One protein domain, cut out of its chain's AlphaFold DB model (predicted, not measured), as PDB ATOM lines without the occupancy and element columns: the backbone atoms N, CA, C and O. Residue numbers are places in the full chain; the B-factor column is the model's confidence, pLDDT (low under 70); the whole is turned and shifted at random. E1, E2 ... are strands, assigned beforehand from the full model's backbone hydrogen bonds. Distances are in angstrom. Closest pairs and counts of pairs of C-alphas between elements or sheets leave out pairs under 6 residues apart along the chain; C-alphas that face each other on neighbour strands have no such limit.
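AT A GLANCE: This is residues 35 to 217 of the 217 residues of an uncharacterized protein of Chthoniobacterales bacterium (UniProt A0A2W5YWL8). Two strand-built lobes lie side by side: in one, the strongly twisted sheet E3 E2 E5 E14 has the small sheet E1 E4 over part of it, and in the other the sheets E7 E8 E9 E10 and E6 E13 E12 E11 form a sandwich. The curled sheet E7 E8 E9 E10 also faces the first lobe's large sheet, strands crossed, in a stack of four sheets. The class is all strand: 183 residues are printed, with no named helix and with fourteen named strands, E1 to E14 in order along the chain, and the sheets, in the orders named, are antiparallel. The whole is compact, with a radius of gyration of the C-alphas of 17.1 A and spans of 53 by 36 by 29 A.

HOW THE PARTS SIT: One sheet of four strands runs E3 (residues 58 to 66), E2 (46 to 53), E5 (95 to 104), E14 (206 to 216). E2 and E3 form a hairpin, with N 49 and O 63 2.9 A apart; N 48 and O 102 of E2 and E5 are 3.0 A apart, N 97 and O 214 of E5 and E14 2.8 A. Face to face with it is the sheet of E1 (35 to 38) and E4 (78 to 82), where N 36 and O 80 are 2.9 A apart; the closest C-alphas of E1 and E14 are Phe 38 and Cys 211, 5.2 A. Also face to face with the sheet E3 E2 E5 E14, its strands at 79 degrees to those of that sheet, is the meander, each strand the antiparallel neighbour of the one before, of E7 (125 to 128), E8 (141 to 149), E9 (152 to 157) and E10 (162 to 168). N 127 and O 142 are 2.9 A apart, N 147 and O 154 2.8 A, N 153 and O 167 2.8 A. The closest C-alphas of E3 and E10 are Gln 64 and Pro 162, 6.1 A. Face to face with this meander, its strands at 27 degrees to those of the meander, is the sheet E6 (108 to 111), E13 (195 to 201), E12 (185 to 191), E11 (172 to 179), in which E11 E12 E13 are a second meander. N 110 and O 199 are 2.9 A apart, N 187 and O 198 2.8 A, N 176 and O 188 3.0 A. The closest C-alphas of E8 and E11 are Gly 146 and Val 175, 5.3 A.

IN THESE COORDINATES: E1 begins at C-alpha 35 (21.093, -63.518, 120.659), and E14 ends at C-alpha 216 (29.491, -56.393, 122.409). E5 is 29.3 A long, E14 29.1 A, E8 24.4 A and E2 23.4 A. E3 bends by 54 degrees at residue 62, and E8 by 54 degrees at residue 146.

THE WHOLE: The C-alphas of Glu 115 and Arg 217 are farthest apart, 55.7 A. The printed part has no cut. The links E3 to E4, E4 to E5, E6 to E7 and E7 to E8 are long. The mean pLDDT of the printed part is 92.9; residues 114 to 120 and residue 137 are under 70.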
ATOM      1  N   ARG A  35      22.284 -62.975 121.316       95.69
ATOM      2  CA  ARG A  35      21.093 -63.518 120.659       95.69
ATOM      3  C   ARG A  35      20.627 -62.539 119.587       95.69
ATOM      4  O   ARG A  35      20.283 -61.408 119.909       95.69
ATOM      5  N   ILE A  36      20.525 -63.019 118.354       97.00
ATOM      6  CA  ILE A  36      20.031 -62.266 117.201       97.00
ATOM      7  C   ILE A  36      18.671 -62.850 116.833       97.00
ATOM      8  O   ILE A  36      18.536 -64.068 116.702       97.00
ATOM      9  N   SER A  37      17.649 -62.006 116.705       96.06
ATOM     10  CA  SER A  37      16.312 -62.441 116.299       96.06
ATOM     11  C   SER A  37      15.709 -61.500 115.280       96.06
ATOM     12  O   SER A  37      15.755 -60.290 115.480       96.06
ATOM     13  N   PHE A  38      15.100 -62.058 114.241       96.06
ATOM     14  CA  PHE A  38      14.517 -61.295 113.145       96.06
ATOM     15  C   PHE A  38      13.284 -62.001 112.586       96.06
ATOM     16  O   PHE A  38      13.142 -63.222 112.684       96.06
ATOM     17  N   VAL A  39      12.389 -61.220 111.989       95.38
ATOM     18  CA  VAL A  39      11.278 -61.754 111.202       95.38
ATOM     19  C   VAL A  39      11.783 -61.905 109.766       95.38
ATOM     20  O   VAL A  39      12.181 -60.901 109.170       95.38
ATOM     21  N   PRO A  40      11.826 -63.122 109.202       92.69
ATOM     22  CA  PRO A  40      12.306 -63.301 107.840       92.69
ATOM     23  C   PRO A  40      11.343 -62.616 106.855       92.69
ATOM     24  O   PRO A  40      10.124 -62.684 107.047       92.69
ATOM     25  N   PRO A  41      11.850 -61.972 105.788       94.88
ATOM     26  CA  PRO A  41      10.994 -61.450 104.727       94.88
ATOM     27  C   PRO A  41      10.073 -62.540 104.146       94.88
ATOM     28  O   PRO A  41      10.436 -63.716 104.147       94.88
ATOM     29  N   PRO A  42       8.893 -62.188 103.605       94.44
ATOM     30  CA  PRO A  42       7.951 -63.159 103.049       94.44
ATOM     31  C   PRO A  42       8.387 -63.620 101.646       94.44
ATOM     32  O   PRO A  42       7.759 -63.294 100.636       94.44
ATOM     33  N   LEU A  43       9.493 -64.358 101.579       95.38
ATOM     34  CA  LEU A  43      10.065 -64.943 100.370       95.38
ATOM     35  C   LEU A  43      10.582 -66.353 100.688       95.38
ATOM     36  O   LEU A  43      11.159 -66.586 101.739       95.38
ATOM     37  N   GLU A  44      10.394 -67.311  99.789       95.19
ATOM     38  CA  GLU A  44      11.027 -68.627  99.930       95.19
ATOM     39  C   GLU A  44      12.453 -68.588  99.380       95.19
ATOM     40  O   GLU A  44      12.688 -67.989  98.326       95.19
ATOM     41  N   GLY A  45      13.392 -69.246 100.061       97.25
ATOM     42  CA  GLY A  45      14.797 -69.220  99.675       97.25
ATOM     43  C   GLY A  45      15.752 -69.595 100.800       97.25
ATOM     44  O   GLY A  45      15.351 -70.222 101.780       97.25
ATOM     45  N   THR A  46      17.007 -69.187 100.645       98.44
ATOM     46  CA  THR A  46      18.067 -69.332 101.648       98.44
ATOM     47  C   THR A  46      18.419 -67.989 102.280       98.44
ATOM     48  O   THR A  46      18.194 -66.926 101.698       98.44
ATOM     49  N   ILE A  47      18.968 -68.022 103.488       98.62
ATOM     50  CA  ILE A  47      19.349 -66.852 104.268       98.62
ATOM     51  C   ILE A  47      20.868 -66.733 104.270       98.62
ATOM     52  O   ILE A  47      21.575 -67.645 104.691       98.62
ATOM     53  N   SER A  48      21.361 -65.570 103.852       98.62
ATOM     54  CA  SER A  48      22.742 -65.159 104.105       98.62
ATOM     55  C   SER A  48      22.733 -63.995 105.086       98.62
ATOM     56  O   SER A  48      22.031 -63.007 104.859       98.62
ATOM     57  N   LEU A  49      23.457 -64.125 106.196       98.75
ATOM     58  CA  LEU A  49      23.430 -63.197 107.330       98.75
ATOM     59  C   LEU A  49      24.858 -62.894 107.779       98.75
ATOM     60  O   LEU A  49      25.618 -63.812 108.087       98.75
ATOM     61  N   GLY A  50      25.200 -61.609 107.835       98.62
ATOM     62  CA  GLY A  50      26.504 -61.127 108.282       98.62
ATOM     63  C   GLY A  50      26.414 -60.284 109.549       98.62
ATOM     64  O   GLY A  50      25.361 -59.713 109.850       98.62
ATOM     65  N   ILE A  51      27.533 -60.196 110.267       98.69
ATOM     66  CA  ILE A  51      27.769 -59.201 111.318       98.69
ATOM     67  C   ILE A  51      28.689 -58.124 110.769       98.69
ATOM     68  O   ILE A  51      29.702 -58.428 110.138       98.69
ATOM     69  N   TYR A  52      28.342 -56.879 111.051       98.56
ATOM     70  CA  TYR A  52      29.007 -55.691 110.558       98.56
ATOM     71  C   TYR A  52      29.427 -54.806 111.724       98.56
ATOM     72  O   TYR A  52      28.736 -54.764 112.741       98.56
ATOM     73  N   ASP A  53      30.565 -54.134 111.593       97.25
ATOM     74  CA  ASP A  53      30.988 -53.113 112.551       97.25
ATOM     75  C   ASP A  53      30.295 -51.759 112.297       97.25
ATOM     76  O   ASP A  53      29.514 -51.597 111.358       97.25
ATOM     77  N   GLU A  54      30.614 -50.763 113.127       95.75
ATOM     78  CA  GLU A  54      30.098 -49.389 113.021       95.75
ATOM     79  C   GLU A  54      30.425 -48.678 111.690       95.75
ATOM     80  O   GLU A  54      29.815 -47.658 111.373       95.75
ATOM     81  N   ASN A  55      31.378 -49.202 110.909       95.56
ATOM     82  CA  ASN A  55      31.788 -48.670 109.609       95.56
ATOM     83  C   ASN A  55      31.144 -49.432 108.438       95.56
ATOM     84  O   ASN A  55      31.596 -49.298 107.298       95.56
ATOM     85  N   ASP A  56      30.110 -50.233 108.710       95.12
ATOM     86  CA  ASP A  56      29.445 -51.111 107.749       95.12
ATOM     87  C   ASP A  56      30.365 -52.184 107.140       95.12
ATOM     88  O   ASP A  56      30.031 -52.765 106.101       95.12
ATOM     89  N   GLN A  57      31.496 -52.498 107.778       96.94
ATOM     90  CA  GLN A  57      32.404 -53.538 107.307       96.94
ATOM     91  C   GLN A  57      31.951 -54.909 107.815       96.94
ATOM     92  O   GLN A  57      31.728 -55.088 109.009       96.94
ATOM     93  N   LEU A  58      31.839 -55.894 106.917       98.38
ATOM     94  CA  LEU A  58      31.551 -57.278 107.297       98.38
ATOM     95  C   LEU A  58      32.716 -57.823 108.133       98.38
ATOM     96  O   LEU A  58      33.853 -57.866 107.663       98.38
ATOM     97  N   VAL A  59      32.425 -58.246 109.361       98.12
ATOM     98  CA  VAL A  59      33.409 -58.837 110.285       98.12
ATOM     99  C   VAL A  59      33.186 -60.330 110.503       98.12
ATOM    100  O   VAL A  59      34.081 -61.019 110.986       98.12
ATOM    101  N   ARG A  60      31.992 -60.833 110.172       98.12
ATOM    102  CA  ARG A  60      31.644 -62.249 110.298       98.12
ATOM    103  C   ARG A  60      30.565 -62.632 109.300       98.12
ATOM    104  O   ARG A  60      29.498 -62.015 109.295       98.12
ATOM    105  N   VAL A  61      30.771 -63.711 108.556       98.50
ATOM    106  CA  VAL A  61      29.675 -64.447 107.923       98.50
ATOM    107  C   VAL A  61      29.058 -65.353 108.986       98.50
ATOM    108  O   VAL A  61      29.673 -66.304 109.469       98.50
ATOM    109  N   LEU A  62      27.840 -65.021 109.419       98.19
ATOM    110  CA  LEU A  62      27.161 -65.789 110.460       98.19
ATOM    111  C   LEU A  62      26.416 -66.991 109.876       98.19
ATOM    112  O   LEU A  62      26.429 -68.064 110.471       98.19
ATOM    113  N   HIS A  63      25.778 -66.794 108.723       98.56
ATOM    114  CA  HIS A  63      25.118 -67.840 107.944       98.56
ATOM    115  C   HIS A  63      25.356 -67.600 106.457       98.56
ATOM    116  O   HIS A  63      25.175 -66.477 105.981       98.56
ATOM    117  N   GLN A  64      25.710 -68.659 105.736       97.94
ATOM    118  CA  GLN A  64      25.821 -68.683 104.280       97.94
ATOM    119  C   GLN A  64      24.808 -69.683 103.737       97.94
ATOM    120  O   GLN A  64      24.836 -70.849 104.120       97.94
ATOM    121  N   GLU A  65      23.926 -69.218 102.848       98.06
ATOM    122  CA  GLU A  65      22.940 -70.064 102.158       98.06
ATOM    123  C   GLU A  65      22.114 -70.965 103.101       98.06
ATOM    124  O   GLU A  65      21.664 -72.043 102.716       98.06
ATOM    125  N   ALA A  66      21.871 -70.501 104.327       98.44
ATOM    126  CA  ALA A  66      21.195 -71.277 105.354       98.44
ATOM    127  C   ALA A  66      19.713 -71.472 105.024       98.44
ATOM    128  O   ALA A  66      19.029 -70.577 104.520       98.44
ATOM    129  N   SER A  67      19.193 -72.646 105.344       97.44
ATOM    130  CA  SER A  67      17.763 -72.918 105.352       97.44
ATOM    131  C   SER A  67      17.110 -72.343 106.614       97.44
ATOM    132  O   SER A  67      17.773 -71.981 107.581       97.44
ATOM    133  N   PHE A  68      15.779 -72.274 106.636       95.81
ATOM    134  CA  PHE A  68      15.041 -71.814 107.818       95.81
ATOM    135  C   PHE A  68      15.220 -72.754 109.023       95.81
ATOM    136  O   PHE A  68      15.157 -72.294 110.162       95.81
ATOM    137  N   ASP A  69      15.488 -74.039 108.774       96.44
ATOM    138  CA  ASP A  69      15.681 -75.061 109.808       96.44
ATOM    139  C   ASP A  69      17.036 -74.926 110.527       96.44
ATOM    140  O   ASP A  69      17.211 -75.459 111.623       96.44
ATOM    141  N   ASP A  70      17.972 -74.153 109.961       97.38
ATOM    142  CA  ASP A  70      19.257 -73.819 110.593       97.38
ATOM    143  C   ASP A  70      19.109 -72.767 111.712       97.38
ATOM    144  O   ASP A  70      20.064 -72.445 112.426       97.38
ATOM    145  N   PHE A  71      17.895 -72.240 111.905       97.94
ATOM    146  CA  PHE A  71      17.561 -71.260 112.930       97.94
ATOM    147  C   PHE A  71      16.659 -71.866 114.004       97.94
ATOM    148  O   PHE A  71      15.818 -72.729 113.764       97.94
ATOM    149  N   THR A  72      16.770 -71.351 115.229       97.88
ATOM    150  CA  THR A  72      15.803 -71.693 116.276       97.88
ATOM    151  C   THR A  72      14.510 -70.908 116.062       97.88
ATOM    152  O   THR A  72      14.537 -69.678 115.989       97.88
ATOM    153  N   ALA A  73      13.370 -71.601 116.034       94.12
ATOM    154  CA  ALA A  73      12.059 -70.962 115.997       94.12
ATOM    155  C   ALA A  73      11.755 -70.247 117.328       94.12
ATOM    156  O   ALA A  73      11.670 -70.867 118.392       94.12
ATOM    157  N   GLY A  74      11.602 -68.926 117.273       91.50
ATOM    158  CA  GLY A  74      10.958 -68.125 118.310       91.50
ATOM    159  C   GLY A  74       9.446 -68.015 118.068       91.50
ATOM    160  O   GLY A  74       8.963 -68.483 117.042       91.50
ATOM    161  N   PRO A  75       8.688 -67.375 118.979       86.50
ATOM    162  CA  PRO A  75       7.232 -67.248 118.850       86.50
ATOM    163  C   PRO A  75       6.770 -66.660 117.508       86.50
ATOM    164  O   PRO A  75       5.836 -67.188 116.921       86.50
ATOM    165  N   ASP A  76       7.474 -65.638 117.007       88.12
ATOM    166  CA  ASP A  76       7.166 -64.945 115.745       88.12
ATOM    167  C   ASP A  76       8.445 -64.544 114.978       88.12
ATOM    168  O   ASP A  76       8.461 -63.570 114.228       88.12
ATOM    169  N   ALA A  77       9.566 -65.234 115.217       94.88
ATOM    170  CA  ALA A  77      10.877 -64.849 114.686       94.88
ATOM    171  C   ALA A  77      11.801 -66.054 114.496       94.88
ATOM    172  O   ALA A  77      11.685 -67.051 115.209       94.88
ATOM    173  N   LEU A  78      12.781 -65.918 113.606       97.31
ATOM    174  CA  LEU A  78      13.959 -66.781 113.581       97.31
ATOM    175  C   LEU A  78      14.998 -66.261 114.573       97.31
ATOM    176  O   LEU A  78      15.102 -65.056 114.814       97.31
ATOM    177  N   VAL A  79      15.756 -67.178 115.170       97.88
ATOM    178  CA  VAL A  79      16.754 -66.865 116.193       97.88
ATOM    179  C   VAL A  79      18.067 -67.575 115.886       97.88
ATOM    180  O   VAL A  79      18.094 -68.785 115.673       97.88
ATOM    181  N   THR A  80      19.164 -66.824 115.948       97.88
ATOM    182  CA  THR A  80      20.540 -67.335 115.918       97.88
ATOM    183  C   THR A  80      21.365 -66.696 117.040       97.88
ATOM    184  O   THR A  80      20.876 -65.849 117.798       97.88
ATOM    185  N   LYS A  81      22.614 -67.131 117.194       97.19
ATOM    186  CA  LYS A  81      23.564 -66.582 118.160       97.19
ATOM    187  C   LYS A  81      24.871 -66.232 117.476       97.19
ATOM    188  O   LYS A  81      25.310 -66.959 116.594       97.19
ATOM    189  N   TRP A  82      25.503 -65.173 117.952       97.81
ATOM    190  CA  TRP A  82      26.871 -64.813 117.611       97.81
ATOM    191  C   TRP A  82      27.736 -64.833 118.870       97.81
ATOM    192  O   TRP A  82      27.287 -64.445 119.950       97.81
ATOM    193  N   ASP A  83      28.957 -65.337 118.744       96.12
ATOM    194  CA  ASP A  83      29.903 -65.541 119.841       96.12
ATOM    195  C   ASP A  83      30.838 -64.343 120.081       96.12
ATOM    196  O   ASP A  83      31.670 -64.387 120.985       96.12
ATOM    197  N   GLY A  84      30.688 -63.263 119.306       96.69
ATOM    198  CA  GLY A  84      31.542 -62.078 119.404       96.69
ATOM    199  C   GLY A  84      32.879 -62.215 118.673       96.69
ATOM    200  O   GLY A  84      33.798 -61.447 118.956       96.69
ATOM    201  N   LYS A  85      33.005 -63.193 117.768       97.56
ATOM    202  CA  LYS A  85      34.233 -63.456 117.010       97.56
ATOM    203  C   LYS A  85      34.085 -63.157 115.527       97.56
ATOM    204  O   LYS A  85      32.973 -63.178 114.998       97.56
ATOM    205  N   ASP A  86      35.212 -62.923 114.868       97.69
ATOM    206  CA  ASP A  86      35.306 -62.843 113.408       97.69
ATOM    207  C   ASP A  86      35.334 -64.239 112.749       97.69
ATOM    208  O   ASP A  86      35.207 -65.265 113.430       97.69
ATOM    209  N   ASP A  87      35.464 -64.295 111.421       96.19
ATOM    210  CA  ASP A  87      35.531 -65.553 110.654       96.19
ATOM    211  C   ASP A  87      36.799 -66.382 110.947       96.19
ATOM    212  O   ASP A  87      36.817 -67.594 110.735       96.19
ATOM    213  N   PHE A  88      37.847 -65.763 111.496       95.69
ATOM    214  CA  PHE A  88      39.089 -66.437 111.890       95.69
ATOM    215  C   PHE A  88      39.060 -66.931 113.344       95.69
ATOM    216  O   PHE A  88      40.016 -67.557 113.814       95.69
ATOM    217  N   GLY A  89      37.968 -66.671 114.068       95.50
ATOM    218  CA  GLY A  89      37.793 -67.053 115.463       95.50
ATOM    219  C   GLY A  89      38.489 -66.123 116.461       95.50
ATOM    220  O   GLY A  89      38.599 -66.492 117.637       95.50
ATOM    221  N   TYR A  90      38.946 -64.943 116.035       95.75
ATOM    222  CA  TYR A  90      39.478 -63.925 116.935       95.75
ATOM    223  C   TYR A  90      38.344 -63.161 117.614       95.75
ATOM    224  O   TYR A  90      37.323 -62.849 117.008       95.75
ATOM    225  N   GLU A  91      38.541 -62.855 118.895       95.94
ATOM    226  CA  GLU A  91      37.626 -62.018 119.672       95.94
ATOM    227  C   GLU A  91      37.606 -60.597 119.108       95.94
ATOM    228  O   GLU A  91      38.658 -59.983 118.912       95.94
ATOM    229  N   LEU A  92      36.408 -60.058 118.901       95.56
ATOM    230  CA  LEU A  92      36.231 -58.682 118.464       95.56
ATOM    231  C   LEU A  92      36.170 -57.718 119.656       95.56
ATOM    232  O   LEU A  92      35.888 -58.086 120.807       95.56
ATOM    233  N   TRP A  93      36.508 -56.460 119.378       94.12
ATOM    234  CA  TRP A  93      36.553 -55.408 120.385       94.12
ATOM    235  C   TRP A  93      35.149 -55.077 120.902       94.12
ATOM    236  O   TRP A  93      34.189 -55.143 120.142       94.12
ATOM    237  N   PRO A  94      35.002 -54.696 122.182       95.00
ATOM    238  CA  PRO A  94      33.736 -54.165 122.667       95.00
ATOM    239  C   PRO A  94      33.282 -52.962 121.833       95.00
ATOM    240  O   PRO A  94      34.098 -52.092 121.522       95.00
ATOM    241  N   GLY A  95      31.995 -52.904 121.503       95.31
ATOM    242  CA  GLY A  95      31.426 -51.865 120.650       95.31
ATOM    243  C   GLY A  95      30.078 -52.259 120.053       95.31
ATOM    244  O   GLY A  95      29.553 -53.344 120.322       95.31
ATOM    245  N   THR A  96      29.543 -51.365 119.227       97.25
ATOM    246  CA  THR A  96      28.290 -51.568 118.501       97.25
ATOM    247  C   THR A  96      28.544 -52.345 117.208       97.25
ATOM    248  O   THR A  96      29.460 -52.032 116.449       97.25
ATOM    249  N   TYR A  97      27.703 -53.341 116.956       98.12
ATOM    250  CA  TYR A  97      27.699 -54.157 115.747       98.12
ATOM    251  C   TYR A  97      26.283 -54.266 115.189       98.12
ATOM    252  O   TYR A  97      25.306 -54.209 115.934       98.12
ATOM    253  N   HIS A  98      26.164 -54.519 113.893       98.00
ATOM    254  CA  HIS A  98      24.891 -54.648 113.189       98.00
ATOM    255  C   HIS A  98      24.790 -56.031 112.570       98.00
ATOM    256  O   HIS A  98      25.760 -56.526 112.003       98.00
ATOM    257  N   ALA A  99      23.619 -56.659 112.631       98.38
ATOM    258  CA  ALA A  99      23.374 -57.873 111.857       98.38
ATOM    259  C   ALA A  99      22.359 -57.583 110.756       98.38
ATOM    260  O   ALA A  99      21.278 -57.058 111.012       98.38
ATOM    261  N   ARG A 100      22.708 -57.929 109.518       97.62
ATOM    262  CA  ARG A 100      21.850 -57.743 108.342       97.62
ATOM    263  C   ARG A 100      22.112 -58.832 107.320       97.62
ATOM    264  O   ARG A 100      23.181 -59.448 107.303       97.62
ATOM    265  N   GLY A 101      21.139 -59.065 106.457       97.50
ATOM    266  CA  GLY A 101      21.228 -60.161 105.514       97.50
ATOM    267  C   GLY A 101      20.316 -60.030 104.314       97.50
ATOM    268  O   GLY A 101      19.628 -59.028 104.099       97.50
ATOM    269  N   PHE A 102      20.323 -61.098 103.528       98.00
ATOM    270  CA  PHE A 102      19.489 -61.261 102.353       98.00
ATOM    271  C   PHE A 102      18.778 -62.601 102.414       98.00
ATOM    272  O   PHE A 102      19.385 -63.635 102.691       98.00
ATOM    273  N   LEU A 103      17.481 -62.566 102.132       98.00
ATOM    274  CA  LEU A 103      16.713 -63.753 101.807       98.00
ATOM    275  C   LEU A 103      16.755 -63.915 100.289       98.00
ATOM    276  O   LEU A 103      16.307 -63.031  99.549       98.00
ATOM    277  N   VAL A 104      17.358 -65.009  99.840       98.12
ATOM    278  CA  VAL A 104      17.750 -65.260  98.456       98.12
ATOM    279  C   VAL A 104      16.836 -66.321  97.862       98.12
ATOM    280  O   VAL A 104      16.919 -67.492  98.225       98.12
ATOM    281  N   ALA A 105      15.953 -65.931  96.937       97.75
ATOM    282  CA  ALA A 105      15.121 -66.910  96.244       97.75
ATOM    283  C   ALA A 105      15.978 -67.852  95.385       97.75
ATOM    284  O   ALA A 105      17.049 -67.447  94.923       97.75
ATOM    285  N   PRO A 106      15.484 -69.065  95.069       96.56
ATOM    286  CA  PRO A 106      16.195 -69.990  94.198       96.56
ATOM    287  C   PRO A 106      16.633 -69.330  92.885       96.56
ATOM    288  O   PRO A 106      15.809 -68.837  92.104       96.56
ATOM    289  N   MET A 107      17.945 -69.334  92.649       95.88
ATOM    290  CA  MET A 107      18.562 -68.817  91.433       95.88
ATOM    291  C   MET A 107      18.830 -69.951  90.447       95.88
ATOM    292  O   MET A 107      19.110 -71.085  90.831       95.88
ATOM    293  N   LYS A 108      18.772 -69.645  89.148       96.19
ATOM    294  CA  LYS A 108      19.112 -70.616  88.101       96.19
ATOM    295  C   LYS A 108      20.509 -70.323  87.574       96.19
ATOM    296  O   LYS A 108      20.683 -69.359  86.831       96.19
ATOM    297  N   VAL A 109      21.465 -71.178  87.922       96.62
ATOM    298  CA  VAL A 109      22.845 -71.134  87.418       96.62
ATOM    299  C   VAL A 109      22.973 -72.067  86.215       96.62
ATOM    300  O   VAL A 109      22.558 -73.223  86.273       96.62
ATOM    301  N   GLN A 110      23.510 -71.568  85.104       95.69
ATOM    302  CA  GLN A 110      23.743 -72.345  83.884       95.69
ATOM    303  C   GLN A 110      25.106 -71.998  83.297       95.69
ATOM    304  O   GLN A 110      25.381 -70.826  83.052       95.69
ATOM    305  N   GLU A 111      25.935 -73.004  83.026       93.75
ATOM    306  CA  GLU A 111      27.151 -72.814  82.234       93.75
ATOM    307  C   GLU A 111      26.770 -72.515  80.776       93.75
ATOM    308  O   GLU A 111      25.933 -73.202  80.187       93.75
ATOM    309  N   ILE A 112      27.351 -71.460  80.203       90.56
ATOM    310  CA  ILE A 112      27.046 -70.994  78.849       90.56
ATOM    311  C   ILE A 112      28.284 -71.064  77.955       90.56
ATOM    312  O   ILE A 112      29.338 -70.493  78.235       90.56
ATOM    313  N   THR A 113      28.138 -71.747  76.823       78.19
ATOM    314  CA  THR A 113      29.160 -71.828  75.775       78.19
ATOM    315  C   THR A 113      28.892 -70.736  74.742       78.19
ATOM    316  O   THR A 113      28.306 -70.990  73.697       78.19
ATOM    317  N   ALA A 114      29.230 -69.486  75.050       61.28
ATOM    318  CA  ALA A 114      29.159 -68.413  74.053       61.28
ATOM    319  C   ALA A 114      30.491 -68.289  73.277       61.28
ATOM    320  O   ALA A 114      31.524 -68.825  73.692       61.28
ATOM    321  N   GLU A 115      30.495 -67.547  72.171       58.66
ATOM    322  CA  GLU A 115      31.728 -67.134  71.485       58.66
ATOM    323  C   GLU A 115      32.580 -66.238  72.397       58.66
ATOM    324  O   GLU A 115      32.059 -65.657  73.356       58.66
ATOM    325  N   ALA A 116      33.891 -66.170  72.146       54.25
ATOM    326  CA  ALA A 116      34.880 -65.495  72.986       54.25
ATOM    327  C   ALA A 116      34.656 -63.970  73.059       54.25
ATOM    328  O   ALA A 116      35.369 -63.181  72.447       54.25
ATOM    329  N   THR A 117      33.658 -63.540  73.827       59.00
ATOM    330  CA  THR A 117      33.590 -62.175  74.334       59.00
ATOM    331  C   THR A 117      34.659 -62.063  75.417       59.00
ATOM    332  O   THR A 117      34.628 -62.871  76.355       59.00
ATOM    333  N   PRO A 118      35.611 -61.121  75.301       64.38
ATOM    334  CA  PRO A 118      36.616 -60.926  76.333       64.38
ATOM    335  C   PRO A 118      35.922 -60.690  77.672       64.38
ATOM    336  O   PRO A 118      34.886 -60.022  77.737       64.38
ATOM    337  N   ALA A 119      36.468 -61.293  78.728       66.69
ATOM    338  CA  ALA A 119      35.924 -61.128  80.061       66.69
ATOM    339  C   ALA A 119      35.897 -59.630  80.418       66.69
ATOM    340  O   ALA A 119      36.893 -58.932  80.194       66.69
ATOM    341  N   PRO A 120      34.765 -59.130  80.933       69.88
ATOM    342  CA  PRO A 120      34.603 -57.720  81.242       69.88
ATOM    343  C   PRO A 120      35.643 -57.273  82.278       69.88
ATOM    344  O   PRO A 120      36.047 -58.035  83.157       69.88
ATOM    345  N   GLU A 121      36.052 -56.006  82.207       70.81
ATOM    346  CA  GLU A 121      36.840 -55.374  83.277       70.81
ATOM    347  C   GLU A 121      35.995 -55.124  84.537       70.81
ATOM    348  O   GLU A 121      36.540 -54.894  85.617       70.81
ATOM    349  N   GLN A 122      34.662 -55.172  84.418       76.31
ATOM    350  CA  GLN A 122      33.752 -54.977  85.540       76.31
ATOM    351  C   GLN A 122      33.939 -56.055  86.609       76.31
ATOM    352  O   GLN A 122      33.800 -57.256  86.379       76.31
ATOM    353  N   GLN A 123      34.218 -55.576  87.818       86.31
ATOM    354  CA  GLN A 123      34.354 -56.403  89.012       86.31
ATOM    355  C   GLN A 123      33.060 -56.453  89.825       86.31
ATOM    356  O   GLN A 123      32.918 -57.330  90.668       86.31
ATOM    357  N   ALA A 124      32.109 -55.547  89.560       94.88
ATOM    358  CA  ALA A 124      30.830 -55.503  90.249       94.88
ATOM    359  C   ALA A 124      29.671 -55.076  89.335       94.88
ATOM    360  O   ALA A 124      29.843 -54.292  88.398       94.88
ATOM    361  N   VAL A 125      28.469 -55.561  89.649       95.56
ATOM    362  CA  VAL A 125      27.212 -55.248  88.958       95.56
ATOM    363  C   VAL A 125      26.175 -54.719  89.937       95.56
ATOM    364  O   VAL A 125      26.017 -55.239  91.039       95.56
ATOM    365  N   LYS A 126      25.445 -53.675  89.534       96.12
ATOM    366  CA  LYS A 126      24.341 -53.117  90.326       96.12
ATOM    367  C   LYS A 126      23.065 -53.909  90.073       96.12
ATOM    368  O   LYS A 126      22.655 -54.051  88.923       96.12
ATOM    369  N   VAL A 127      22.410 -54.356  91.140       95.69
ATOM    370  CA  VAL A 127      21.150 -55.105  91.076       95.69
ATOM    371  C   VAL A 127      20.122 -54.457  91.988       95.69
ATOM    372  O   VAL A 127      20.391 -54.187  93.158       95.69
ATOM    373  N   ARG A 128      18.926 -54.211  91.447       95.56
ATOM    374  CA  ARG A 128      17.774 -53.731  92.214       95.56
ATOM    375  C   ARG A 128      16.981 -54.917  92.751       95.56
ATOM    376  O   ARG A 128      16.580 -55.781  91.974       95.56
ATOM    377  N   LEU A 129      16.745 -54.923  94.055       95.31
ATOM    378  CA  LEU A 129      16.116 -56.022  94.780       95.31
ATOM    379  C   LEU A 129      14.587 -55.908  94.828       95.31
ATOM    380  O   LEU A 129      13.992 -54.902  94.418       95.31
ATOM    381  N   MET A 130      13.938 -56.941  95.364       95.38
ATOM    382  CA  MET A 130      12.532 -56.879  95.747       95.38
ATOM    383  C   MET A 130      12.363 -55.992  96.987       95.38
ATOM    384  O   MET A 130      13.283 -55.810  97.782       95.38
ATOM    385  N   ALA A 131      11.176 -55.407  97.145       95.06
ATOM    386  CA  ALA A 131      10.851 -54.690  98.369       95.06
ATOM    387  C   ALA A 131      10.615 -55.718  99.474       95.06
ATOM    388  O   ALA A 131       9.857 -56.664  99.261       95.06
ATOM    389  N   ASN A 132      11.232 -55.513 100.630       95.06
ATOM    390  CA  ASN A 132      10.852 -56.225 101.835       95.06
ATOM    391  C   ASN A 132       9.667 -55.472 102.464       95.06
ATOM    392  O   ASN A 132       9.869 -54.347 102.911       95.06
ATOM    393  N   PRO A 133       8.442 -56.030 102.495       93.06
ATOM    394  CA  PRO A 133       7.281 -55.347 103.071       93.06
ATOM    395  C   PRO A 133       7.375 -55.147 104.591       93.06
ATOM    396  O   PRO A 133       6.565 -54.412 105.149       93.06
ATOM    397  N   LEU A 134       8.338 -55.796 105.255       91.38
ATOM    398  CA  LEU A 134       8.647 -55.576 106.669       91.38
ATOM    399  C   LEU A 134       9.506 -54.319 106.885       91.38
ATOM    400  O   LEU A 134       9.590 -53.821 108.002       91.38
ATOM    401  N   GLU A 135      10.101 -53.786 105.816       86.50
ATOM    402  CA  GLU A 135      10.974 -52.617 105.830       86.50
ATOM    403  C   GLU A 135      10.321 -51.434 105.113       86.50
ATOM    404  O   GLU A 135       9.506 -51.584 104.202       86.50
ATOM    405  N   LYS A 136      10.727 -50.214 105.473       75.00
ATOM    406  CA  LYS A 136      10.237 -48.988 104.808       75.00
ATOM    407  C   LYS A 136      10.891 -48.731 103.441       75.00
ATOM    408  O   LYS A 136      10.500 -47.802 102.738       75.00
ATOM    409  N   SER A 137      11.897 -49.521 103.072       66.94
ATOM    410  CA  SER A 137      12.743 -49.297 101.899       66.94
ATOM    411  C   SER A 137      12.106 -49.816 100.610       66.94
ATOM    412  O   SER A 137      11.942 -51.020 100.403       66.94
ATOM    413  N   GLU A 138      11.824 -48.910  99.672       72.31
ATOM    414  CA  GLU A 138      11.311 -49.282  98.355       72.31
ATOM    415  C   GLU A 138      12.427 -49.840  97.450       72.31
ATOM    416  O   GLU A 138      13.035 -49.121  96.658       72.31
ATOM    417  N   ARG A 139      12.649 -51.162  97.506       84.94
ATOM    418  CA  ARG A 139      13.501 -51.919  96.560       84.94
ATOM    419  C   ARG A 139      14.967 -51.443  96.536       84.94
ATOM    420  O   ARG A 139      15.370 -50.780  95.569       84.94
ATOM    421  N   PRO A 140      15.767 -51.791  97.562       91.75
ATOM    422  CA  PRO A 140      17.163 -51.373  97.646       91.75
ATOM    423  C   PRO A 140      17.980 -51.846  96.436       91.75
ATOM    424  O   PRO A 140      17.660 -52.849  95.794       91.75
ATOM    425  N   THR A 141      19.035 -51.100  96.104       94.88
ATOM    426  CA  THR A 141      20.010 -51.483  95.073       94.88
ATOM    427  C   THR A 141      21.319 -51.847  95.746       94.88
ATOM    428  O   THR A 141      21.841 -51.056  96.526       94.88
ATOM    429  N   ILE A 142      21.858 -53.013  95.409       95.31
ATOM    430  CA  ILE A 142      23.138 -53.503  95.920       95.31
ATOM    431  C   ILE A 142      24.135 -53.694  94.781       95.31
ATOM    432  O   ILE A 142      23.763 -53.703  93.604       95.31
ATOM    433  N   GLN A 143      25.409 -53.843  95.137       97.00
ATOM    434  CA  GLN A 143      26.454 -54.246  94.205       97.00
ATOM    435  C   GLN A 143      26.884 -55.676  94.502       97.00
ATOM    436  O   GLN A 143      27.143 -56.020  95.656       97.00
ATOM    437  N   LEU A 144      26.959 -56.482  93.450       97.38
ATOM    438  CA  LEU A 144      27.366 -57.879  93.502       97.38
ATOM    439  C   LEU A 144      28.671 -58.072  92.756       97.38
ATOM    440  O   LEU A 144      28.881 -57.438  91.725       97.38
ATOM    441  N   MET A 145      29.500 -58.983  93.239       96.69
ATOM    442  CA  MET A 145      30.751 -59.382  92.615       96.69
ATOM    443  C   MET A 145      30.949 -60.895  92.697       96.69
ATOM    444  O   MET A 145      30.273 -61.590  93.456       96.69
ATOM    445  N   GLY A 146      31.892 -61.400  91.906       95.81
ATOM    446  CA  GLY A 146      32.380 -62.764  92.053       95.81
ATOM    447  C   GLY A 146      33.337 -62.871  93.239       95.81
ATOM    448  O   GLY A 146      34.140 -61.968  93.478       95.81
ATOM    449  N   GLY A 147      33.250 -63.965  93.982       94.81
ATOM    450  CA  GLY A 147      34.152 -64.311  95.072       94.81
ATOM    451  C   GLY A 147      34.731 -65.705  94.894       94.81
ATOM    452  O   GLY A 147      34.220 -66.499  94.107       94.81
ATOM    453  N   ILE A 148      35.798 -65.975  95.634       94.56
ATOM    454  CA  ILE A 148      36.377 -67.305  95.790       94.56
ATOM    455  C   ILE A 148      36.446 -67.553  97.293       94.56
ATOM    456  O   ILE A 148      36.887 -66.659  98.021       94.56
ATOM    457  N   ASP A 149      36.001 -68.725  97.721       92.31
ATOM    458  CA  ASP A 149      36.241 -69.267  99.054       92.31
ATOM    459  C   ASP A 149      36.760 -70.697  98.891       92.31
ATOM    460  O   ASP A 149      36.074 -71.546  98.332       92.31
ATOM    461  N   ASP A 150      38.015 -70.922  99.272       91.56
ATOM    462  CA  ASP A 150      38.777 -72.128  98.927       91.56
ATOM    463  C   ASP A 150      38.698 -72.480  97.419       91.56
ATOM    464  O   ASP A 150      39.271 -71.769  96.585       91.56
ATOM    465  N   GLU A 151      37.977 -73.542  97.048       92.50
ATOM    466  CA  GLU A 151      37.738 -73.945  95.654       92.50
ATOM    467  C   GLU A 151      36.361 -73.520  95.116       92.50
ATOM    468  O   GLU A 151      36.089 -73.677  93.920       92.50
ATOM    469  N   ASP A 152      35.492 -72.977  95.969       95.56
ATOM    470  CA  ASP A 152      34.146 -72.545  95.617       95.56
ATOM    471  C   ASP A 152      34.163 -71.148  94.991       95.56
ATOM    472  O   ASP A 152      34.743 -70.189  95.503       95.56
ATOM    473  N   VAL A 153      33.471 -71.012  93.860       96.31
ATOM    474  CA  VAL A 153      33.203 -69.721  93.232       96.31
ATOM    475  C   VAL A 153      31.811 -69.257  93.618       96.31
ATOM    476  O   VAL A 153      30.807 -69.931  93.370       96.31
ATOM    477  N   LEU A 154      31.769 -68.063  94.196       96.88
ATOM    478  CA  LEU A 154      30.602 -67.499  94.855       96.88
ATOM    479  C   LEU A 154      30.105 -66.253  94.118       96.88
ATOM    480  O   LEU A 154      30.897 -65.470  93.585       96.88
ATOM    481  N   LEU A 155      28.799 -66.007  94.171       97.75
ATOM    482  CA  LEU A 155      28.247 -64.665  94.015       97.75
ATOM    483  C   LEU A 155      28.104 -64.052  95.409       97.75
ATOM    484  O   LEU A 155      27.466 -64.636  96.285       97.75
ATOM    485  N   LYS A 156      28.682 -62.870  95.612       98.06
ATOM    486  CA  LYS A 156      28.663 -62.168  96.898       98.06
ATOM    487  C   LYS A 156      28.378 -60.686  96.725       98.06
ATOM    488  O   LYS A 156      28.500 -60.138  95.627       98.06
ATOM    489  N   THR A 157      28.001 -60.022  97.802       98.12
ATOM    490  CA  THR A 157      27.980 -58.558  97.846       98.12
ATOM    491  C   THR A 157      29.405 -57.994  97.831       98.12
ATOM    492  O   THR A 157      30.376 -58.684  98.147       98.12
ATOM    493  N   VAL A 158      29.556 -56.722  97.452       96.81
ATOM    494  CA  VAL A 158      30.877 -56.059  97.422       96.81
ATOM    495  C   VAL A 158      31.532 -55.900  98.796       96.81
ATOM    496  O   VAL A 158      32.752 -55.818  98.865       96.81
ATOM    497  N   ASP A 159      30.744 -55.872  99.873       95.44
ATOM    498  CA  ASP A 159      31.230 -55.876 101.261       95.44
ATOM    499  C   ASP A 159      31.599 -57.288 101.757       95.44
ATOM    500  O   ASP A 159      32.147 -57.425 102.844       95.44
ATOM    501  N   GLY A 160      31.373 -58.328 100.945       96.38
ATOM    502  CA  GLY A 160      31.939 -59.659 101.148       96.38
ATOM    503  C   GLY A 160      30.952 -60.760 101.528       96.38
ATOM    504  O   GLY A 160      31.378 -61.910 101.546       96.38
ATOM    505  N   LEU A 161      29.671 -60.460 101.769       98.50
ATOM    506  CA  LEU A 161      28.682 -61.449 102.215       98.50
ATOM    507  C   LEU A 161      28.349 -62.436 101.077       98.50
ATOM    508  O   LEU A 161      27.797 -62.010 100.052       98.50
ATOM    509  N   PRO A 162      28.661 -63.740 101.220       98.25
ATOM    510  CA  PRO A 162      28.289 -64.760 100.243       98.25
ATOM    511  C   PRO A 162      26.771 -64.866 100.114       98.25
ATOM    512  O   PRO A 162      26.073 -64.828 101.120       98.25
ATOM    513  N   LEU A 163      26.259 -64.996  98.888       98.25
ATOM    514  CA  LEU A 163      24.818 -65.119  98.619       98.25
ATOM    515  C   LEU A 163      24.446 -66.421  97.909       98.25
ATOM    516  O   LEU A 163      23.302 -66.863  98.011       98.25
ATOM    517  N   LEU A 164      25.372 -66.973  97.124       97.69
ATOM    518  CA  LEU A 164      25.166 -68.176  96.325       97.69
ATOM    519  C   LEU A 164      26.506 -68.826  95.978       97.69
ATOM    520  O   LEU A 164      27.365 -68.171  95.380       97.69
ATOM    521  N   THR A 165      26.625 -70.124  96.225       97.38
ATOM    522  CA  THR A 165      27.713 -70.957  95.711       97.38
ATOM    523  C   THR A 165      27.354 -71.456  94.319       97.38
ATOM    524  O   THR A 165      26.329 -72.102  94.109       97.38
ATOM    525  N   MET A 166      28.173 -71.126  93.322       95.19
ATOM    526  CA  MET A 166      27.842 -71.401  91.923       95.19
ATOM    527  C   MET A 166      28.415 -72.722  91.425       95.19
ATOM    528  O   MET A 166      27.738 -73.489  90.741       95.19
ATOM    529  N   THR A 167      29.711 -72.920  91.657       95.31
ATOM    530  CA  THR A 167      30.490 -74.041  91.132       95.31
ATOM    531  C   THR A 167      31.833 -74.108  91.844       95.31
ATOM    532  O   THR A 167      32.292 -73.105  92.383       95.31
ATOM    533  N   GLN A 168      32.489 -75.258  91.756       94.19
ATOM    534  CA  GLN A 168      33.877 -75.433  92.165       94.19
ATOM    535  C   GLN A 168      34.814 -75.251  90.974       94.19
ATOM    536  O   GLN A 168      34.538 -75.720  89.860       94.19
ATOM    537  N   ALA A 169      35.923 -74.556  91.198       90.88
ATOM    538  CA  ALA A 169      36.942 -74.323  90.188       90.88
ATOM    539  C   ALA A 169      38.333 -74.218  90.839       90.88
ATOM    540  O   ALA A 169      38.743 -73.131  91.233       90.88
ATOM    541  N   PRO A 170      39.116 -75.305  90.914       90.69
ATOM    542  CA  PRO A 170      40.483 -75.210  91.411       90.69
ATOM    543  C   PRO A 170      41.342 -74.333  90.486       90.69
ATOM    544  O   PRO A 170      41.212 -74.366  89.257       90.69
ATOM    545  N   GLY A 171      42.247 -73.550  91.079       89.62
ATOM    546  CA  GLY A 171      43.179 -72.697  90.332       89.62
ATOM    547  C   GLY A 171      42.525 -71.484  89.661       89.62
ATOM    548  O   GLY A 171      42.947 -71.083  88.572       89.62
ATOM    549  N   VAL A 172      41.483 -70.902  90.272       92.06
ATOM    550  CA  VAL A 172      40.915 -69.633  89.796       92.06
ATOM    551  C   VAL A 172      41.950 -68.517  89.909       92.06
ATOM    552  O   VAL A 172      42.461 -68.215  90.983       92.06
ATOM    553  N   LYS A 173      42.214 -67.855  88.785       90.88
ATOM    554  CA  LYS A 173      43.013 -66.628  88.714       90.88
ATOM    555  C   LYS A 173      42.154 -65.386  88.850       90.88
ATOM    556  O   LYS A 173      42.581 -64.397  89.442       90.88
ATOM    557  N   ARG A 174      40.969 -65.411  88.240       90.00
ATOM    558  CA  ARG A 174      40.080 -64.254  88.192       90.00
ATOM    559  C   ARG A 174      38.624 -64.673  88.095       90.00
ATOM    560  O   ARG A 174      38.275 -65.555  87.315       90.00
ATOM    561  N   VAL A 175      37.784 -63.960  88.836       93.38
ATOM    562  CA  VAL A 175      36.332 -63.964  88.662       93.38
ATOM    563  C   VAL A 175      35.899 -62.544  88.316       93.38
ATOM    564  O   VAL A 175      36.253 -61.599  89.018       93.38
ATOM    565  N   SER A 176      35.157 -62.375  87.228       93.19
ATOM    566  CA  SER A 176      34.573 -61.085  86.837       93.19
ATOM    567  C   SER A 176      33.090 -61.238  86.545       93.19
ATOM    568  O   SER A 176      32.642 -62.310  86.133       93.19
ATOM    569  N   VAL A 177      32.332 -60.161  86.722       94.38
ATOM    570  CA  VAL A 177      30.876 -60.171  86.572       94.38
ATOM    571  C   VAL A 177      30.422 -59.125  85.562       94.38
ATOM    572  O   VAL A 177      30.998 -58.047  85.458       94.38
ATOM    573  N   ALA A 178      29.363 -59.438  84.826       93.12
ATOM    574  CA  ALA A 178      28.683 -58.514  83.928       93.12
ATOM    575  C   ALA A 178      27.164 -58.607  84.103       93.12
ATOM    576  O   ALA A 178      26.653 -59.649  84.528       93.12
ATOM    577  N   PRO A 179      26.417 -57.541  83.765       92.88
ATOM    578  CA  PRO A 179      24.967 -57.619  83.686       92.88
ATOM    579  C   PRO A 179      24.537 -58.741  82.732       92.88
ATOM    580  O   PRO A 179      25.096 -58.896  81.646       92.88
ATOM    581  N   GLY A 180      23.558 -59.538  83.152       89.69
ATOM    582  CA  GLY A 180      22.920 -60.564  82.334       89.69
ATOM    583  C   GLY A 180      21.545 -60.129  81.828       89.69
ATOM    584  O   GLY A 180      21.074 -59.017  82.076       89.69
ATOM    585  N   GLU A 181      20.867 -61.036  81.130       87.75
ATOM    586  CA  GLU A 181      19.494 -60.815  80.673       87.75
ATOM    587  C   GLU A 181      18.502 -60.765  81.842       87.75
ATOM    588  O   GLU A 181      18.694 -61.417  82.869       87.75
ATOM    589  N   ASN A 182      17.407 -60.014  81.681       87.31
ATOM    590  CA  ASN A 182      16.295 -59.947  82.642       87.31
ATOM    591  C   ASN A 182      16.712 -59.615  84.092       87.31
ATOM    592  O   ASN A 182      16.093 -60.085  85.046       87.31
ATOM    593  N   GLY A 183      17.761 -58.804  84.266       84.75
ATOM    594  CA  GLY A 183      18.293 -58.458  85.589       84.75
ATOM    595  C   GLY A 183      19.091 -59.585  86.255       84.75
ATOM    596  O   GLY A 183      19.292 -59.550  87.468       84.75
ATOM    597  N   GLY A 184      19.510 -60.588  85.481       92.25
ATOM    598  CA  GLY A 184      20.474 -61.600  85.888       92.25
ATOM    599  C   GLY A 184      21.915 -61.093  85.862       92.25
ATOM    600  O   GLY A 184      22.189 -59.918  85.609       92.25
ATOM    601  N   VAL A 185      22.848 -62.008  86.103       95.31
ATOM    602  CA  VAL A 185      24.291 -61.741  86.125       95.31
ATOM    603  C   VAL A 185      25.010 -62.810  85.316       95.31
ATOM    604  O   VAL A 185      24.663 -63.985  85.389       95.31
ATOM    605  N   THR A 186      26.014 -62.405  84.546       94.25
ATOM    606  CA  THR A 186      26.958 -63.321  83.906       94.25
ATOM    607  C   THR A 186      28.260 -63.313  84.693       94.25
ATOM    608  O   THR A 186      28.812 -62.245  84.953       94.25
ATOM    609  N   VAL A 187      28.763 -64.488  85.055       94.56
ATOM    610  CA  VAL A 187      30.028 -64.663  85.775       94.56
ATOM    611  C   VAL A 187      31.031 -65.337  84.859       94.56
ATOM    612  O   VAL A 187      30.728 -66.348  84.229       94.56
ATOM    613  N   HIS A 188      32.223 -64.763  84.780       93.62
ATOM    614  CA  HIS A 188      33.351 -65.291  84.029       93.62
ATOM    615  C   HIS A 188      34.402 -65.762  85.025       93.62
ATOM    616  O   HIS A 188      34.808 -64.992  85.894       93.62
ATOM    617  N   ILE A 189      34.832 -67.009  84.879       93.38
ATOM    618  CA  ILE A 189      35.854 -67.636  85.708       93.38
ATOM    619  C   ILE A 189      37.033 -67.942  84.800       93.38
ATOM    620  O   ILE A 189      36.892 -68.658  83.808       93.38
ATOM    621  N   GLU A 190      38.192 -67.394  85.126       91.19
ATOM    622  CA  GLU A 190      39.447 -67.673  84.439       91.19
ATOM    623  C   GLU A 190      40.344 -68.492  85.358       91.19
ATOM    624  O   GLU A 190      40.651 -68.073  86.475       91.19
ATOM    625  N   THR A 191      40.773 -69.653  84.871       89.12
ATOM    626  CA  THR A 191      41.791 -70.497  85.503       89.12
ATOM    627  C   THR A 191      43.063 -70.499  84.660       89.12
ATOM    628  O   THR A 191      43.121 -69.893  83.588       89.12
ATOM    629  N   ASP A 192      44.100 -71.201  85.115       81.81
ATOM    630  CA  ASP A 192      45.317 -71.428  84.324       81.81
ATOM    631  C   ASP A 192      45.070 -72.118  82.974       81.81
ATOM    632  O   ASP A 192      45.829 -71.908  82.028       81.81
ATOM    633  N   ALA A 193      44.025 -72.943  82.885       81.38
ATOM    634  CA  ALA A 193      43.787 -73.821  81.744       81.38
ATOM    635  C   ALA A 193      42.564 -73.427  80.906       81.38
ATOM    636  O   ALA A 193      42.530 -73.687  79.703       81.38
ATOM    637  N   THR A 194      41.539 -72.838  81.527       84.38
ATOM    638  CA  THR A 194      40.223 -72.657  80.902       84.38
ATOM    639  C   THR A 194      39.576 -71.337  81.298       84.38
ATOM    640  O   THR A 194      39.794 -70.831  82.396       84.38
ATOM    641  N   SER A 195      38.705 -70.823  80.429       88.38
ATOM    642  CA  SER A 195      37.735 -69.791  80.788       88.38
ATOM    643  C   SER A 195      36.336 -70.389  80.728       88.38
ATOM    644  O   SER A 195      35.952 -70.972  79.712       88.38
ATOM    645  N   ARG A 196      35.587 -70.267  81.823       90.75
ATOM    646  CA  ARG A 196      34.210 -70.749  81.955       90.75
ATOM    647  C   ARG A 196      33.284 -69.570  82.186       90.75
ATOM    648  O   ARG A 196      33.676 -68.564  82.779       90.75
ATOM    649  N   ARG A 197      32.045 -69.683  81.716       91.81
ATOM    650  CA  ARG A 197      31.034 -68.638  81.886       91.81
ATOM    651  C   ARG A 197      29.728 -69.209  82.370       91.81
ATOM    652  O   ARG A 197      29.281 -70.238  81.879       91.81
ATOM    653  N   PHE A 198      29.094 -68.476  83.266       94.62
ATOM    654  CA  PHE A 198      27.837 -68.855  83.877       94.62
ATOM    655  C   PHE A 198      26.837 -67.720  83.753       94.62
ATOM    656  O   PHE A 198      27.159 -66.575  84.051       94.62
ATOM    657  N   SER A 199      25.617 -68.045  83.345       95.19
ATOM    658  CA  SER A 199      24.467 -67.163  83.481       95.19
ATOM    659  C   SER A 199      23.726 -67.504  84.769       95.19
ATOM    660  O   SER A 199      23.399 -68.669  85.011       95.19
ATOM    661  N   ILE A 200      23.453 -66.486  85.579       96.62
ATOM    662  CA  ILE A 200      22.646 -66.572  86.790       96.62
ATOM    663  C   ILE A 200      21.368 -65.772  86.563       96.62
ATOM    664  O   ILE A 200      21.397 -64.546  86.422       96.62
ATOM    665  N   ALA A 201      20.235 -66.463  86.548       96.69
ATOM    666  CA  ALA A 201      18.920 -65.837  86.493       96.69
ATOM    667  C   ALA A 201      18.285 -65.760  87.888       96.69
ATOM    668  O   ALA A 201      18.509 -66.627  88.734       96.69
ATOM    669  N   GLY A 202      17.440 -64.745  88.100       95.38
ATOM    670  CA  GLY A 202      16.722 -64.544  89.363       95.38
ATOM    671  C   GLY A 202      17.502 -63.777  90.431       95.38
ATOM    672  O   GLY A 202      17.033 -63.690  91.556       95.38
ATOM    673  N   VAL A 203      18.644 -63.172  90.090       95.81
ATOM    674  CA  VAL A 203      19.489 -62.419  91.038       95.81
ATOM    675  C   VAL A 203      18.745 -61.242  91.681       95.81
ATOM    676  O   VAL A 203      18.972 -60.895  92.829       95.81
ATOM    677  N   ASN A 204      17.788 -60.639  90.982       94.75
ATOM    678  CA  ASN A 204      16.937 -59.588  91.540       94.75
ATOM    679  C   ASN A 204      15.859 -60.096  92.520       94.75
ATOM    680  O   ASN A 204      15.205 -59.281  93.172       94.75
ATOM    681  N   ARG A 205      15.650 -61.415  92.633       95.94
ATOM    682  CA  ARG A 205      14.684 -62.040  93.549       95.94
ATOM    683  C   ARG A 205      15.310 -62.260  94.924       95.94
ATOM    684  O   ARG A 205      15.388 -63.379  95.419       95.94
ATOM    685  N   MET A 206      15.760 -61.170  95.529       96.50
ATOM    686  CA  MET A 206      16.260 -61.153  96.898       96.50
ATOM    687  C   MET A 206      15.562 -60.046  97.680       96.50
ATOM    688  O   MET A 206      15.170 -59.028  97.099       96.50
ATOM    689  N   MET A 207      15.419 -60.235  98.986       97.19
ATOM    690  CA  MET A 207      14.958 -59.205  99.916       97.19
ATOM    691  C   MET A 207      16.035 -58.965 100.969       97.19
ATOM    692  O   MET A 207      16.465 -59.905 101.631       97.19
ATOM    693  N   ALA A 208      16.456 -57.710 101.121       96.56
ATOM    694  CA  ALA A 208      17.311 -57.310 102.232       96.56
ATOM    695  C   ALA A 208      16.487 -57.241 103.526       96.56
ATOM    696  O   ALA A 208      15.314 -56.849 103.498       96.56
ATOM    697  N   PHE A 209      17.103 -57.592 104.646       96.25
ATOM    698  CA  PHE A 209      16.513 -57.449 105.971       96.25
ATOM    699  C   PHE A 209      17.565 -57.030 106.992       96.25
ATOM    700  O   PHE A 209      18.746 -57.356 106.854       96.25
ATOM    701  N   ASP A 210      17.109 -56.319 108.014       94.88
ATOM    702  CA  ASP A 210      17.918 -55.852 109.130       94.88
ATOM    703  C   ASP A 210      17.505 -56.601 110.409       94.88
ATOM    704  O   ASP A 210      16.325 -56.885 110.630       94.88
ATOM    705  N   CYS A 211      18.475 -57.010 111.225       96.06
ATOM    706  CA  CYS A 211      18.241 -57.693 112.503       96.06
ATOM    707  C   CYS A 211      18.485 -56.785 113.716       96.06
ATOM    708  O   CYS A 211      18.311 -57.236 114.850       96.06
ATOM    709  N   GLY A 212      18.880 -55.536 113.491       94.88
ATOM    710  CA  GLY A 212      19.169 -54.528 114.495       94.88
ATOM    711  C   GLY A 212      20.643 -54.417 114.875       94.88
ATOM    712  O   GLY A 212      21.536 -55.046 114.298       94.88
ATOM    713  N   GLU A 213      20.862 -53.584 115.891       96.50
ATOM    714  CA  GLU A 213      22.164 -53.294 116.487       96.50
ATOM    715  C   GLU A 213      22.362 -54.095 117.781       96.50
ATOM    716  O   GLU A 213      21.416 -54.367 118.529       96.50
ATOM    717  N   PHE A 214      23.612 -54.435 118.074       93.81
ATOM    718  CA  PHE A 214      24.022 -55.222 119.225       93.81
ATOM    719  C   PHE A 214      25.259 -54.610 119.869       93.81
ATOM    720  O   PHE A 214      26.208 -54.232 119.193       93.81
ATOM    721  N   GLU A 215      25.271 -54.583 121.197       94.50
ATOM    722  CA  GLU A 215      26.431 -54.152 121.974       94.50
ATOM    723  C   GLU A 215      27.255 -55.364 122.410       94.50
ATOM    724  O   GLU A 215      26.787 -56.194 123.200       94.50
ATOM    725  N   LEU A 216      28.495 -55.443 121.932       93.56
ATOM    726  CA  LEU A 216      29.491 -56.393 122.409       93.56
ATOM    727  C   LEU A 216      30.199 -55.796 123.635       93.56
ATOM    728  O   LEU A 216      30.773 -54.713 123.560       93.56
ATOM    729  N   ARG A 217      30.146 -56.492 124.778       87.94
ATOM    730  CA  ARG A 217      30.730 -56.052 126.061       87.94
ATOM    731  C   ARG A 217      31.882 -56.944 126.487       87.94
ATOM    732  O   ARG A 217      31.715 -58.181 126.452       87.94
TER     733      ARG A 217